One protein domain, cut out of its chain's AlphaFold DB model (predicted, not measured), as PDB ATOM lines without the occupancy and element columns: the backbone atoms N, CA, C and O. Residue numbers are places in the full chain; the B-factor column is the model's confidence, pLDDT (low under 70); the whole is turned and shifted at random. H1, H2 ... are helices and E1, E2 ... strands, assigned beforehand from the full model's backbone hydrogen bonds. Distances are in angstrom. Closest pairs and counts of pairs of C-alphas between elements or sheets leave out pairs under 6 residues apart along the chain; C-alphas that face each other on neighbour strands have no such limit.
ATOM      1  N   CYS A 549      11.169 -60.070  20.556       79.94
ATOM      2  CA  CYS A 549      10.144 -59.162  20.025       79.94
ATOM      3  C   CYS A 549       9.137 -59.886  19.100       79.94
ATOM      4  O   CYS A 549       9.356 -59.984  17.891       79.94
ATOM      5  N   SER A 550       7.999 -60.321  19.642       68.06
ATOM      6  CA  SER A 550       6.922 -61.025  18.920       68.06
ATOM      7  C   SER A 550       6.204 -60.185  17.852       68.06
ATOM      8  O   SER A 550       5.661 -60.738  16.900       68.06
ATOM      9  N   LEU A 551       6.229 -58.853  17.974       68.94
ATOM     10  CA  LEU A 551       5.658 -57.914  16.994       68.94
ATOM     11  C   LEU A 551       6.469 -57.836  15.687       68.94
ATOM     12  O   LEU A 551       5.950 -57.400  14.648       68.94
ATOM     13  N   ALA A 552       7.735 -58.261  15.729       63.34
ATOM     14  CA  ALA A 552       8.619 -58.255  14.576       63.34
ATOM     15  C   ALA A 552       8.147 -59.271  13.524       63.34
ATOM     16  O   ALA A 552       7.729 -60.372  13.882       63.34
ATOM     17  N   PRO A 553       8.222 -58.959  12.219       60.31
ATOM     18  CA  PRO A 553       7.845 -59.927  11.200       60.31
ATOM     19  C   PRO A 553       8.813 -61.117  11.205       60.31
ATOM     20  O   PRO A 553      10.012 -60.967  10.947       60.31
ATOM     21  N   SER A 554       8.268 -62.302  11.490       60.53
ATOM     22  CA  SER A 554       8.957 -63.572  11.279       60.53
ATOM     23  C   SER A 554       9.024 -63.879   9.777       60.53
ATOM     24  O   SER A 554       8.029 -63.674   9.077       60.53
ATOM     25  N   PRO A 555      10.155 -64.387   9.253       56.94
ATOM     26  CA  PRO A 555      10.230 -64.836   7.866       56.94
ATOM     27  C   PRO A 555       9.439 -66.134   7.606       56.94
ATOM     28  O   PRO A 555       9.155 -66.430   6.448       56.94
ATOM     29  N   GLU A 556       9.081 -66.892   8.651       54.28
ATOM     30  CA  GLU A 556       8.527 -68.257   8.550       54.28
ATOM     31  C   GLU A 556       6.999 -68.340   8.717       54.28
ATOM     32  O   GLU A 556       6.413 -69.402   8.526       54.28
ATOM     33  N   THR A 557       6.319 -67.249   9.079       52.16
ATOM     34  CA  THR A 557       4.855 -67.261   9.223       52.16
ATOM     35  C   THR A 557       4.171 -67.089   7.863       52.16
ATOM     36  O   THR A 557       4.216 -66.013   7.261       52.16
ATOM     37  N   GLY A 569      -0.193 -51.105  19.478       53.41
ATOM     38  CA  GLY A 569       1.025 -51.931  19.431       53.41
ATOM     39  C   GLY A 569       2.272 -51.255  18.838       53.41
ATOM     40  O   GLY A 569       3.344 -51.863  18.808       53.41
ATOM     41  N   LYS A 570       2.165 -50.022  18.323       60.06
ATOM     42  CA  LYS A 570       3.283 -49.319  17.657       60.06
ATOM     43  C   LYS A 570       4.115 -48.435  18.593       60.06
ATOM     44  O   LYS A 570       5.109 -47.858  18.146       60.06
ATOM     45  N   ASP A 571       3.720 -48.281  19.857       73.00
ATOM     46  CA  ASP A 571       4.280 -47.242  20.723       73.00
ATOM     47  C   ASP A 571       5.703 -47.607  21.202       73.00
ATOM     48  O   ASP A 571       5.931 -48.469  22.058       73.00
ATOM     49  N   MET A 572       6.688 -46.965  20.566       80.62
ATOM     50  CA  MET A 572       8.119 -47.190  20.771       80.62
ATOM     51  C   MET A 572       8.647 -46.292  21.892       80.62
ATOM     52  O   MET A 572       8.961 -45.118  21.673       80.62
ATOM     53  N   LEU A 573       8.780 -46.868  23.083       82.88
ATOM     54  CA  LEU A 573       9.328 -46.233  24.272       82.88
ATOM     55  C   LEU A 573      10.850 -46.041  24.173       82.88
ATOM     56  O   LEU A 573      11.596 -46.898  23.686       82.88
ATOM     57  N   SER A 574      11.299 -44.915  24.728       86.19
ATOM     58  CA  SER A 574      12.703 -44.582  24.973       86.19
ATOM     59  C   SER A 574      12.918 -44.479  26.480       86.19
ATOM     60  O   SER A 574      12.135 -43.831  27.168       86.19
ATOM     61  N   ILE A 575      13.974 -45.107  27.003       88.69
ATOM     62  CA  ILE A 575      14.239 -45.142  28.447       88.69
ATOM     63  C   ILE A 575      15.001 -43.872  28.848       88.69
ATOM     64  O   ILE A 575      16.162 -43.690  28.465       88.69
ATOM     65  N   PHE A 576      14.355 -42.997  29.619       88.88
ATOM     66  CA  PHE A 576      14.922 -41.740  30.109       88.88
ATOM     67  C   PHE A 576      15.922 -41.973  31.247       88.88
ATOM     68  O   PHE A 576      15.853 -42.969  31.971       88.88
ATOM     69  N   ALA A 577      16.889 -41.067  31.388       88.06
ATOM     70  CA  ALA A 577      17.925 -41.161  32.407       88.06
ATOM     71  C   ALA A 577      17.352 -40.943  33.829       88.06
ATOM     72  O   ALA A 577      16.419 -40.152  33.990       88.06
ATOM     73  N   PRO A 578      17.892 -41.604  34.878       85.75
ATOM     74  CA  PRO A 578      17.390 -41.484  36.255       85.75
ATOM     75  C   PRO A 578      17.341 -40.055  36.821       85.75
ATOM     76  O   PRO A 578      16.557 -39.775  37.726       85.75
ATOM     77  N   ASP A 579      18.194 -39.170  36.307       84.31
ATOM     78  CA  ASP A 579      18.328 -37.756  36.659       84.31
ATOM     79  C   ASP A 579      17.450 -36.815  35.812       84.31
ATOM     80  O   ASP A 579      17.281 -35.651  36.178       84.31
ATOM     81  N   GLN A 580      16.832 -37.306  34.730       81.19
ATOM     82  CA  GLN A 580      15.825 -36.555  33.977       81.19
ATOM     83  C   GLN A 580      14.573 -36.356  34.852       81.19
ATOM     84  O   GLN A 580      14.020 -37.314  35.404       81.19
ATOM     85  N   SER A 581      14.105 -35.111  34.957       73.00
ATOM     86  CA  SER A 581      12.827 -34.780  35.596       73.00
ATOM     87  C   SER A 581      11.651 -35.428  34.852       73.00
ATOM     88  O   SER A 581      11.693 -35.466  33.620       73.00
ATOM     89  N   PRO A 582      10.594 -35.889  35.549       68.12
ATOM     90  CA  PRO A 582       9.372 -36.328  34.881       68.12
ATOM     91  C   PRO A 582       8.797 -35.195  34.023       68.12
ATOM     92  O   PRO A 582       8.759 -34.042  34.456       68.12
ATOM     93  N   PHE A 583       8.353 -35.535  32.816       67.56
ATOM     94  CA  PHE A 583       7.560 -34.655  31.962       67.56
ATOM     95  C   PHE A 583       6.077 -34.954  32.207       67.56
ATOM     96  O   PHE A 583       5.718 -36.125  32.312       67.56
ATOM     97  N   SER A 584       5.217 -33.932  32.249       56.97
ATOM     98  CA  SER A 584       3.758 -34.138  32.306       56.97
ATOM     99  C   SER A 584       3.191 -34.727  31.010       56.97
ATOM    100  O   SER A 584       2.199 -35.439  31.057       56.97
ATOM    101  N   HIS A 585       3.848 -34.480  29.872       56.22
ATOM    102  CA  HIS A 585       3.418 -34.932  28.545       56.22
ATOM    103  C   HIS A 585       4.595 -35.552  27.769       56.22
ATOM    104  O   HIS A 585       5.755 -35.462  28.176       56.22
ATOM    105  N   LYS A 586       4.316 -36.141  26.597       57.06
ATOM    106  CA  LYS A 586       5.339 -36.610  25.640       57.06
ATOM    107  C   LYS A 586       6.217 -35.406  25.216       57.06
ATOM    108  O   LYS A 586       5.659 -34.432  24.711       57.06
ATOM    109  N   PRO A 587       7.553 -35.423  25.422       57.12
ATOM    110  CA  PRO A 587       8.395 -34.239  25.228       57.12
ATOM    111  C   PRO A 587       8.371 -33.752  23.775       57.12
ATOM    112  O   PRO A 587       8.484 -34.544  22.834       57.12
ATOM    113  N   LEU A 588       8.216 -32.438  23.594       56.59
ATOM    114  CA  LEU A 588       8.052 -31.821  22.278       56.59
ATOM    115  C   LEU A 588       9.357 -31.849  21.467       56.59
ATOM    116  O   LEU A 588      10.464 -31.796  22.008       56.59
ATOM    117  N   ALA A 589       9.223 -31.888  20.138       49.75
ATOM    118  CA  ALA A 589      10.346 -31.946  19.204       49.75
ATOM    119  C   ALA A 589      11.239 -30.690  19.297       49.75
ATOM    120  O   ALA A 589      10.977 -29.668  18.664       49.75
ATOM    121  N   GLY A 590      12.305 -30.784  20.095       55.47
ATOM    122  CA  GLY A 590      13.228 -29.685  20.400       55.47
ATOM    123  C   GLY A 590      13.679 -29.635  21.865       55.47
ATOM    124  O   GLY A 590      14.657 -28.954  22.165       55.47
ATOM    125  N   GLU A 591      13.013 -30.358  22.769       67.81
ATOM    126  CA  GLU A 591      13.417 -30.454  24.173       67.81
ATOM    127  C   GLU A 591      14.603 -31.420  24.378       67.81
ATOM    128  O   GLU A 591      14.686 -32.487  23.763       67.81
ATOM    129  N   PHE A 592      15.542 -31.047  25.254       71.56
ATOM    130  CA  PHE A 592      16.735 -31.846  25.547       71.56
ATOM    131  C   PHE A 592      16.394 -33.034  26.457       71.56
ATOM    132  O   PHE A 592      16.387 -32.932  27.683       71.56
ATOM    133  N   THR A 593      16.134 -34.180  25.833       80.62
ATOM    134  CA  THR A 593      15.857 -35.454  26.505       80.62
ATOM    135  C   THR A 593      17.146 -36.247  26.737       80.62
ATOM    136  O   THR A 593      17.806 -36.699  25.799       80.62
ATOM    137  N   HIS A 594      17.516 -36.463  28.000       86.19
ATOM    138  CA  HIS A 594      18.612 -37.361  28.356       86.19
ATOM    139  C   HIS A 594      18.088 -38.798  28.443       86.19
ATOM    140  O   HIS A 594      17.327 -39.154  29.342       86.19
ATOM    141  N   LEU A 595      18.499 -39.641  27.492       89.38
ATOM    142  CA  LEU A 595      18.181 -41.069  27.483       89.38
ATOM    143  C   LEU A 595      19.240 -41.873  28.245       89.38
ATOM    144  O   LEU A 595      20.443 -41.663  28.068       89.38
ATOM    145  N   ALA A 596      18.808 -42.865  29.024       88.88
ATOM    146  CA  ALA A 596      19.709 -43.835  29.638       88.88
ATOM    147  C   ALA A 596      20.461 -44.629  28.550       88.88
ATOM    148  O   ALA A 596      21.678 -44.829  28.630       88.88
ATOM    149  N   CYS A 597      19.755 -45.045  27.496       89.75
ATOM    150  CA  CYS A 597      20.311 -45.747  26.340       89.75
ATOM    151  C   CYS A 597      19.580 -45.392  25.040       89.75
ATOM    152  O   CYS A 597      18.410 -45.037  25.061       89.75
ATOM    153  N   ALA A 598      20.258 -45.585  23.906       87.25
ATOM    154  CA  ALA A 598      19.689 -45.396  22.570       87.25
ATOM    155  C   ALA A 598      18.821 -46.578  22.076       87.25
ATOM    156  O   ALA A 598      18.390 -46.572  20.929       87.25
ATOM    157  N   HIS A 599      18.597 -47.604  22.907       88.38
ATOM    158  CA  HIS A 599      17.743 -48.736  22.546       88.38
ATOM    159  C   HIS A 599      16.264 -48.349  22.636       88.38
ATOM    160  O   HIS A 599      15.853 -47.740  23.628       88.38
ATOM    161  N   ARG A 600      15.473 -48.742  21.637       86.38
ATOM    162  CA  ARG A 600      14.036 -48.448  21.539       86.38
ATOM    163  C   ARG A 600      13.226 -49.726  21.717       86.38
ATOM    164  O   ARG A 600      13.537 -50.748  21.105       86.38
ATOM    165  N   TRP A 601      12.186 -49.658  22.537       87.81
ATOM    166  CA  TRP A 601      11.411 -50.816  22.985       87.81
ATOM    167  C   TRP A 601       9.933 -50.603  22.671       87.81
ATOM    168  O   TRP A 601       9.418 -49.522  22.934       87.81
ATOM    169  N   HIS A 602       9.229 -51.607  22.146       87.62
ATOM    170  CA  HIS A 602       7.762 -51.595  22.203       87.62
ATOM    171  C   HIS A 602       7.334 -51.574  23.668       87.62
ATOM    172  O   HIS A 602       8.001 -52.222  24.483       87.62
ATOM    173  N   ARG A 603       6.225 -50.892  23.990       84.69
ATOM    174  CA  ARG A 603       5.630 -50.919  25.336       84.69
ATOM    175  C   ARG A 603       5.545 -52.352  25.863       84.69
ATOM    176  O   ARG A 603       6.301 -52.700  26.768       84.69
ATOM    177  N   ASP A 604       4.757 -53.208  25.217       83.69
ATOM    178  CA  ASP A 604       4.517 -54.593  25.647       83.69
ATOM    179  C   ASP A 604       5.802 -55.404  25.870       83.69
ATOM    180  O   ASP A 604       5.904 -56.161  26.835       83.69
ATOM    181  N   CYS A 605       6.815 -55.234  25.013       86.75
ATOM    182  CA  CYS A 605       8.094 -55.934  25.145       86.75
ATOM    183  C   CYS A 605       8.897 -55.476  26.374       86.75
ATOM    184  O   CYS A 605       9.569 -56.295  26.997       86.75
ATOM    185  N   LEU A 606       8.819 -54.195  26.747       86.56
ATOM    186  CA  LEU A 606       9.477 -53.670  27.946       86.56
ATOM    187  C   LEU A 606       8.693 -54.014  29.223       86.56
ATOM    188  O   LEU A 606       9.291 -54.403  30.229       86.56
ATOM    189  N   GLU A 607       7.359 -53.918  29.180       84.12
ATOM    190  CA  GLU A 607       6.505 -54.258  30.325       84.12
ATOM    191  C   GLU A 607       6.552 -55.760  30.637       84.12
ATOM    192  O   GLU A 607       6.584 -56.146  31.806       84.12
ATOM    193  N   SER A 608       6.607 -56.621  29.615       83.25
ATOM    194  CA  SER A 608       6.744 -58.073  29.801       83.25
ATOM    195  C   SER A 608       8.120 -58.477  30.341       83.25
ATOM    196  O   SER A 608       8.160 -59.300  31.262       83.25
ATOM    197  N   GLU A 609       9.227 -57.875  29.880       84.06
ATOM    198  CA  GLU A 609      10.557 -58.155  30.445       84.06
ATOM    199  C   GLU A 609      10.609 -57.776  31.940       84.06
ATOM    200  O   GLU A 609      10.937 -58.625  32.774       84.06
ATOM    201  N   GLU A 610      10.195 -56.564  32.329       86.56
ATOM    202  CA  GLU A 610      10.243 -56.135  33.740       86.56
ATOM    203  C   GLU A 610       9.187 -56.796  34.644       86.56
ATOM    204  O   GLU A 610       9.435 -57.006  35.841       86.56
ATOM    205  N   ARG A 611       8.036 -57.207  34.092       83.75
ATOM    206  CA  ARG A 611       7.053 -58.041  34.805       83.75
ATOM    207  C   ARG A 611       7.596 -59.453  35.038       83.75
ATOM    208  O   ARG A 611       7.455 -59.964  36.148       83.75
ATOM    209  N   SER A 612       8.281 -60.054  34.057       82.00
ATOM    210  CA  SER A 612       8.971 -61.345  34.233       82.00
ATOM    211  C   SER A 612      10.112 -61.261  35.257       82.00
ATOM    212  O   SER A 612      10.345 -62.198  36.020       82.00
ATOM    213  N   ALA A 613      10.776 -60.104  35.334       82.19
ATOM    214  CA  ALA A 613      11.867 -59.838  36.262       82.19
ATOM    215  C   ALA A 613      11.412 -59.375  37.663       82.19
ATOM    216  O   ALA A 613      12.265 -59.071  38.505       82.19
ATOM    217  N   GLY A 614      10.096 -59.308  37.914       78.56
ATOM    218  CA  GLY A 614       9.502 -58.974  39.214       78.56
ATOM    219  C   GLY A 614       9.780 -57.550  39.706       78.56
ATOM    220  O   GLY A 614       9.749 -57.309  40.912       78.56
ATOM    221  N   ARG A 615      10.102 -56.620  38.800       75.81
ATOM    222  CA  ARG A 615      10.557 -55.256  39.130       75.81
ATOM    223  C   ARG A 615       9.621 -54.144  38.677       75.81
ATOM    224  O   ARG A 615       9.852 -53.002  39.069       75.81
ATOM    225  N   TRP A 616       8.568 -54.459  37.924       77.62
ATOM    226  CA  TRP A 616       7.548 -53.495  37.518       77.62
ATOM    227  C   TRP A 616       6.940 -52.764  38.728       77.62
ATOM    228  O   TRP A 616       6.162 -53.341  39.487       77.62
ATOM    229  N   ASN A 617       7.312 -51.495  38.906       74.25
ATOM    230  CA  ASN A 617       6.793 -50.605  39.941       74.25
ATOM    231  C   ASN A 617       6.530 -49.232  39.313       74.25
ATOM    232  O   ASN A 617       7.430 -48.629  38.722       74.25
ATOM    233  N   ILE A 618       5.299 -48.747  39.464       79.50
ATOM    234  CA  ILE A 618       4.898 -47.386  39.105       79.50
ATOM    235  C   ILE A 618       5.168 -46.506  40.330       79.50
ATOM    236  O   ILE A 618       4.733 -46.840  41.434       79.50
ATOM    237  N   GLY A 619       5.931 -45.428  40.162       75.56
ATOM    238  CA  GLY A 619       6.176 -44.453  41.221       75.56
ATOM    239  C   GLY A 619       4.952 -43.579  41.504       75.56
ATOM    240  O   GLY A 619       4.114 -43.360  40.633       75.56
ATOM    241  N   GLU A 620       4.889 -43.008  42.710       72.00
ATOM    242  CA  GLU A 620       3.877 -42.004  43.107       72.00
ATOM    243  C   GLU A 620       3.928 -40.721  42.244       72.00
ATOM    244  O   GLU A 620       3.036 -39.881  42.302       72.00
ATOM    245  N   ASP A 621       4.981 -40.579  41.437       70.06
ATOM    246  CA  ASP A 621       5.259 -39.509  40.480       70.06
ATOM    247  C   ASP A 621       4.936 -39.890  39.018       70.06
ATOM    248  O   ASP A 621       5.360 -39.197  38.092       70.06
ATOM    249  N   GLY A 622       4.242 -41.013  38.795       72.88
ATOM    250  CA  GLY A 622       3.862 -41.514  37.468       72.88
ATOM    251  C   GLY A 622       5.008 -42.126  36.650       72.88
ATOM    252  O   GLY A 622       4.779 -42.602  35.534       72.88
ATOM    253  N   ARG A 623       6.243 -42.152  37.176       80.81
ATOM    254  CA  ARG A 623       7.392 -42.761  36.489       80.81
ATOM    255  C   ARG A 623       7.397 -44.268  36.696       80.81
ATOM    256  O   ARG A 623       7.452 -44.744  37.830       80.81
ATOM    257  N   VAL A 624       7.436 -45.028  35.605       86.69
ATOM    258  CA  VAL A 624       7.697 -46.469  35.683       86.69
ATOM    259  C   VAL A 624       9.196 -46.705  35.574       86.69
ATOM    260  O   VAL A 624       9.811 -46.353  34.566       86.69
ATOM    261  N   TRP A 625       9.794 -47.294  36.608       87.38
ATOM    262  CA  TRP A 625      11.226 -47.597  36.630       87.38
ATOM    263  C   TRP A 625      11.518 -48.928  35.935       87.38
ATOM    264  O   TRP A 625      10.892 -49.947  36.228       87.38
ATOM    265  N   VAL A 626      12.481 -48.911  35.013       90.12
ATOM    266  CA  VAL A 626      12.785 -50.023  34.099       90.12
ATOM    267  C   VAL A 626      14.292 -50.163  33.875       90.12
ATOM    268  O   VAL A 626      15.038 -49.179  33.918       90.12
ATOM    269  N   ARG A 627      14.754 -51.383  33.581       89.12
ATOM    270  CA  ARG A 627      16.124 -51.669  33.153       89.12
ATOM    271  C   ARG A 627      16.113 -52.173  31.715       89.12
ATOM    272  O   ARG A 627      15.427 -53.128  31.381       89.12
ATOM    273  N   CYS A 628      16.927 -51.572  30.853       88.75
ATOM    274  CA  CYS A 628      17.056 -52.044  29.474       88.75
ATOM    275  C   CYS A 628      17.691 -53.446  29.435       88.75
ATOM    276  O   CYS A 628      18.863 -53.573  29.803       88.75
ATOM    277  N   GLY A 629      16.989 -54.468  28.928       84.56
ATOM    278  CA  GLY A 629      17.494 -55.848  28.870       84.56
ATOM    279  C   GLY A 629      18.868 -55.990  28.202       84.56
ATOM    280  O   GLY A 629      19.766 -56.656  28.726       84.56
ATOM    281  N   LEU A 630      19.085 -55.269  27.092       86.31
ATOM    282  CA  LEU A 630      20.337 -55.313  26.325       86.31
ATOM    283  C   LEU A 630      21.551 -54.708  27.052       86.31
ATOM    284  O   LEU A 630      22.616 -55.323  27.081       86.31
ATOM    285  N   CYS A 631      21.444 -53.487  27.598       89.44
ATOM    286  CA  CYS A 631      22.597 -52.774  28.185       89.44
ATOM    287  C   CYS A 631      22.601 -52.716  29.717       89.44
ATOM    288  O   CYS A 631      23.566 -52.219  30.299       89.44
ATOM    289  N   ARG A 632      21.545 -53.219  30.365       88.88
ATOM    290  CA  ARG A 632      21.348 -53.286  31.822       88.88
ATOM    291  C   ARG A 632      21.441 -51.943  32.552       88.88
ATOM    292  O   ARG A 632      21.668 -51.919  33.759       88.88
ATOM    293  N   LYS A 633      21.254 -50.835  31.833       90.25
ATOM    294  CA  LYS A 633      21.103 -49.507  32.431       90.25
ATOM    295  C   LYS A 633      19.694 -49.329  32.979       90.25
ATOM    296  O   LYS A 633      18.731 -49.692  32.306       90.25
ATOM    297  N   ASP A 634      19.623 -48.725  34.155       90.31
ATOM    298  CA  ASP A 634      18.387 -48.287  34.796       90.31
ATOM    299  C   ASP A 634      17.951 -46.913  34.272       90.31
ATOM    300  O   ASP A 634      18.786 -46.076  33.912       90.31
ATOM    301  N   GLY A 635      16.643 -46.691  34.257       89.69
ATOM    302  CA  GLY A 635      16.002 -45.443  33.860       89.69
ATOM    303  C   GLY A 635      14.495 -45.519  34.083       89.69
ATOM    304  O   GLY A 635      14.014 -46.407  34.791       89.69
ATOM    305  N   TRP A 636      13.745 -44.604  33.477       88.44
ATOM    306  CA  TRP A 636      12.286 -44.576  33.597       88.44
ATOM    307  C   TRP A 636      11.582 -44.337  32.257       88.44
ATOM    308  O   TRP A 636      12.181 -43.850  31.295       88.44
ATOM    309  N   VAL A 637      10.301 -44.704  32.201       87.69
ATOM    310  CA  VAL A 637       9.378 -44.455  31.082       87.69
ATOM    311  C   VAL A 637       8.048 -43.894  31.598       87.69
ATOM    312  O   VAL A 637       7.734 -43.998  32.784       87.69
ATOM    313  N   VAL A 638       7.280 -43.273  30.701       80.00
ATOM    314  CA  VAL A 638       5.954 -42.699  30.987       80.00
ATOM    315  C   VAL A 638       4.901 -43.820  31.016       80.00
ATOM    316  O   VAL A 638       4.863 -44.646  30.091       80.00
ATOM    317  N   SER A 639       4.050 -43.875  32.054       70.69
ATOM    318  CA  SER A 639       2.915 -44.821  32.086       70.69
ATOM    319  C   SER A 639       1.948 -44.549  30.926       70.69
ATOM    320  O   SER A 639       1.791 -43.405  30.507       70.69
ATOM    321  N   GLY A 640       1.316 -45.594  30.387       64.50
ATOM    322  CA  GLY A 640       0.353 -45.448  29.287       64.50
ATOM    323  C   GLY A 640      -0.913 -44.699  29.706       64.50
ATOM    324  O   GLY A 640      -1.425 -43.892  28.943       64.50
ATOM    325  N   GLU A 641      -1.350 -44.903  30.950       55.00
ATOM    326  CA  GLU A 641      -2.616 -44.397  31.504       55.00
ATOM    327  C   GLU A 641      -2.737 -42.862  31.414       55.00
ATOM    328  O   GLU A 641      -3.796 -42.334  31.090       55.00
ATOM    329  N   VAL A 642      -1.624 -42.141  31.603       47.28
ATOM    330  CA  VAL A 642      -1.582 -40.665  31.574       47.28
ATOM    331  C   VAL A 642      -1.707 -40.102  30.146       47.28
ATOM    332  O   VAL A 642      -1.998 -38.924  29.969       47.28
ATOM    333  N   ALA A 643      -1.496 -40.921  29.108       45.03
ATOM    334  CA  ALA A 643      -1.547 -40.473  27.715       45.03
ATOM    335  C   ALA A 643      -2.965 -40.476  27.111       45.03
ATOM    336  O   ALA A 643      -3.181 -39.817  26.095       45.03
ATOM    337  N   GLU A 644      -3.913 -41.210  27.705       41.91
ATOM    338  CA  GLU A 644      -5.282 -41.331  27.181       41.91
ATOM    339  C   GLU A 644      -6.269 -40.377  27.867       41.91
ATOM    340  O   GLU A 644      -7.062 -39.737  27.176       41.91
ATOM    341  N   GLU A 645      -6.204 -40.211  29.197       42.50
ATOM    342  CA  GLU A 645      -7.128 -39.317  29.921       42.50
ATOM    343  C   GLU A 645      -6.977 -37.846  29.488       42.50
ATOM    344  O   GLU A 645      -7.974 -37.153  29.280       42.50
ATOM    345  N   GLU A 646      -5.750 -37.370  29.249       46.44
ATOM    346  CA  GLU A 646      -5.512 -35.969  28.867       46.44
ATOM    347  C   GLU A 646      -5.936 -35.652  27.415       46.44
ATOM    348  O   GLU A 646      -6.249 -34.503  27.099       46.44
ATOM    349  N   LEU A 647      -6.061 -36.663  26.540       42.72
ATOM    350  CA  LEU A 647      -6.686 -36.477  25.222       42.72
ATOM    351  C   LEU A 647      -8.187 -36.147  25.356       42.72
ATOM    352  O   LEU A 647      -8.757 -35.477  24.493       42.72
ATOM    353  N   VAL A 648      -8.820 -36.596  26.445       44.09
ATOM    354  CA  VAL A 648     -10.213 -36.283  26.784       44.09
ATOM    355  C   VAL A 648     -10.300 -34.944  27.518       44.09
ATOM    356  O   VAL A 648     -11.116 -34.106  27.135       44.09
ATOM    357  N   GLU A 649      -9.450 -34.689  28.520       43.16
ATOM    358  CA  GLU A 649      -9.482 -33.417  29.263       43.16
ATOM    359  C   GLU A 649      -9.105 -32.207  28.390       43.16
ATOM    360  O   GLU A 649      -9.745 -31.159  28.499       43.16
ATOM    361  N   GLY A 650      -8.163 -32.350  27.450       38.84
ATOM    362  CA  GLY A 650      -7.832 -31.296  26.483       38.84
ATOM    363  C   GLY A 650      -9.022 -30.886  25.603       38.84
ATOM    364  O   GLY A 650      -9.246 -29.698  25.377       38.84
ATOM    365  N   LEU A 651      -9.851 -31.849  25.182       39.25
ATOM    366  CA  LEU A 651     -11.085 -31.590  24.423       39.25
ATOM    367  C   LEU A 651     -12.227 -31.012  25.276       39.25
ATOM    368  O   LEU A 651     -13.169 -30.449  24.721       39.25
ATOM    369  N   VAL A 652     -12.152 -31.126  26.605       45.22
ATOM    370  CA  VAL A 652     -13.105 -30.516  27.554       45.22
ATOM    371  C   VAL A 652     -12.646 -29.117  28.001       45.22
ATOM    372  O   VAL A 652     -13.462 -28.329  28.470       45.22
ATOM    373  N   ALA A 653     -11.370 -28.766  27.810       42.84
ATOM    374  CA  ALA A 653     -10.822 -27.444  28.127       42.84
ATOM    375  C   ALA A 653     -11.034 -26.378  27.024       42.84
ATOM    376  O   ALA A 653     -10.960 -25.184  27.322       42.84
ATOM    377  N   GLU A 654     -11.309 -26.780  25.775       41.31
ATOM    378  CA  GLU A 654     -11.607 -25.881  24.637       41.31
ATOM    379  C   GLU A 654     -13.096 -25.885  24.196       41.31
ATOM    380  O   GLU A 654     -13.411 -25.431  23.092       41.31
ATOM    381  N   ALA A 655     -14.020 -26.363  25.045       37.44
ATOM    382  CA  ALA A 655     -15.463 -26.484  24.765       37.44
ATOM    383  C   ALA A 655     -16.366 -25.676  25.726       37.44
ATOM    384  O   ALA A 655     -17.341 -25.070  25.220       37.44
TER     385      ALA A 655
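Overview. This is residues 549 to 557 and 569 to 655 of the 655 residues of the protein "RING-type domain-containing protein" of Saitozyma podzolica (UniProt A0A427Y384). Two strand hairpins, E1 with E2 and E3 with E4, pack together through E1 and E4, with H1 beside both; residues 552 to 557 and 647 to 655, mostly H2, stick out. The 96 printed residues, under half in named elements, run E1, E2, H1, E3, E4, H2; both sheets are antiparallel, the class mixed. It is only just loose, close to compact, with radius of gyration of the C-alphas 15.1 A, spanning 50 by 36 by 29 A.

Along the chain. E1, residues 572 to 576, begins at C-alpha (8.119, -47.190, 20.771). E2, 595 to 602, 15.7 A long, bends by 85 degrees at 598. H1 is 603 to 612, E3 623 to 627, E4 634 to 638. H2, 641 to 653, 19.1 A, ends at C-alpha (-10.822, -27.444, 28.127).

Arrangement. Within hydrogen-bond range are N 573 and O 601, 2.7 A, in hairpin E1 and E2, and N 626 and O 635, 2.9 A, in hairpin E3 and E4. The closest C-alphas of E1 and E4, Phe 576 and Trp 636, are 5.2 A apart. H1 and H2 are apart. Within range are every O i to N i+4 pair of H1, but 4 of 9 in H2, with 5 of 10 O i to N i+3 pairs.

Size, cuts and confidence. C-alphas 557 and 569 are 18.8 A apart across the cut. The link E1 to E2 is long. Residues 640 to 655 are among those with pLDDT under 70.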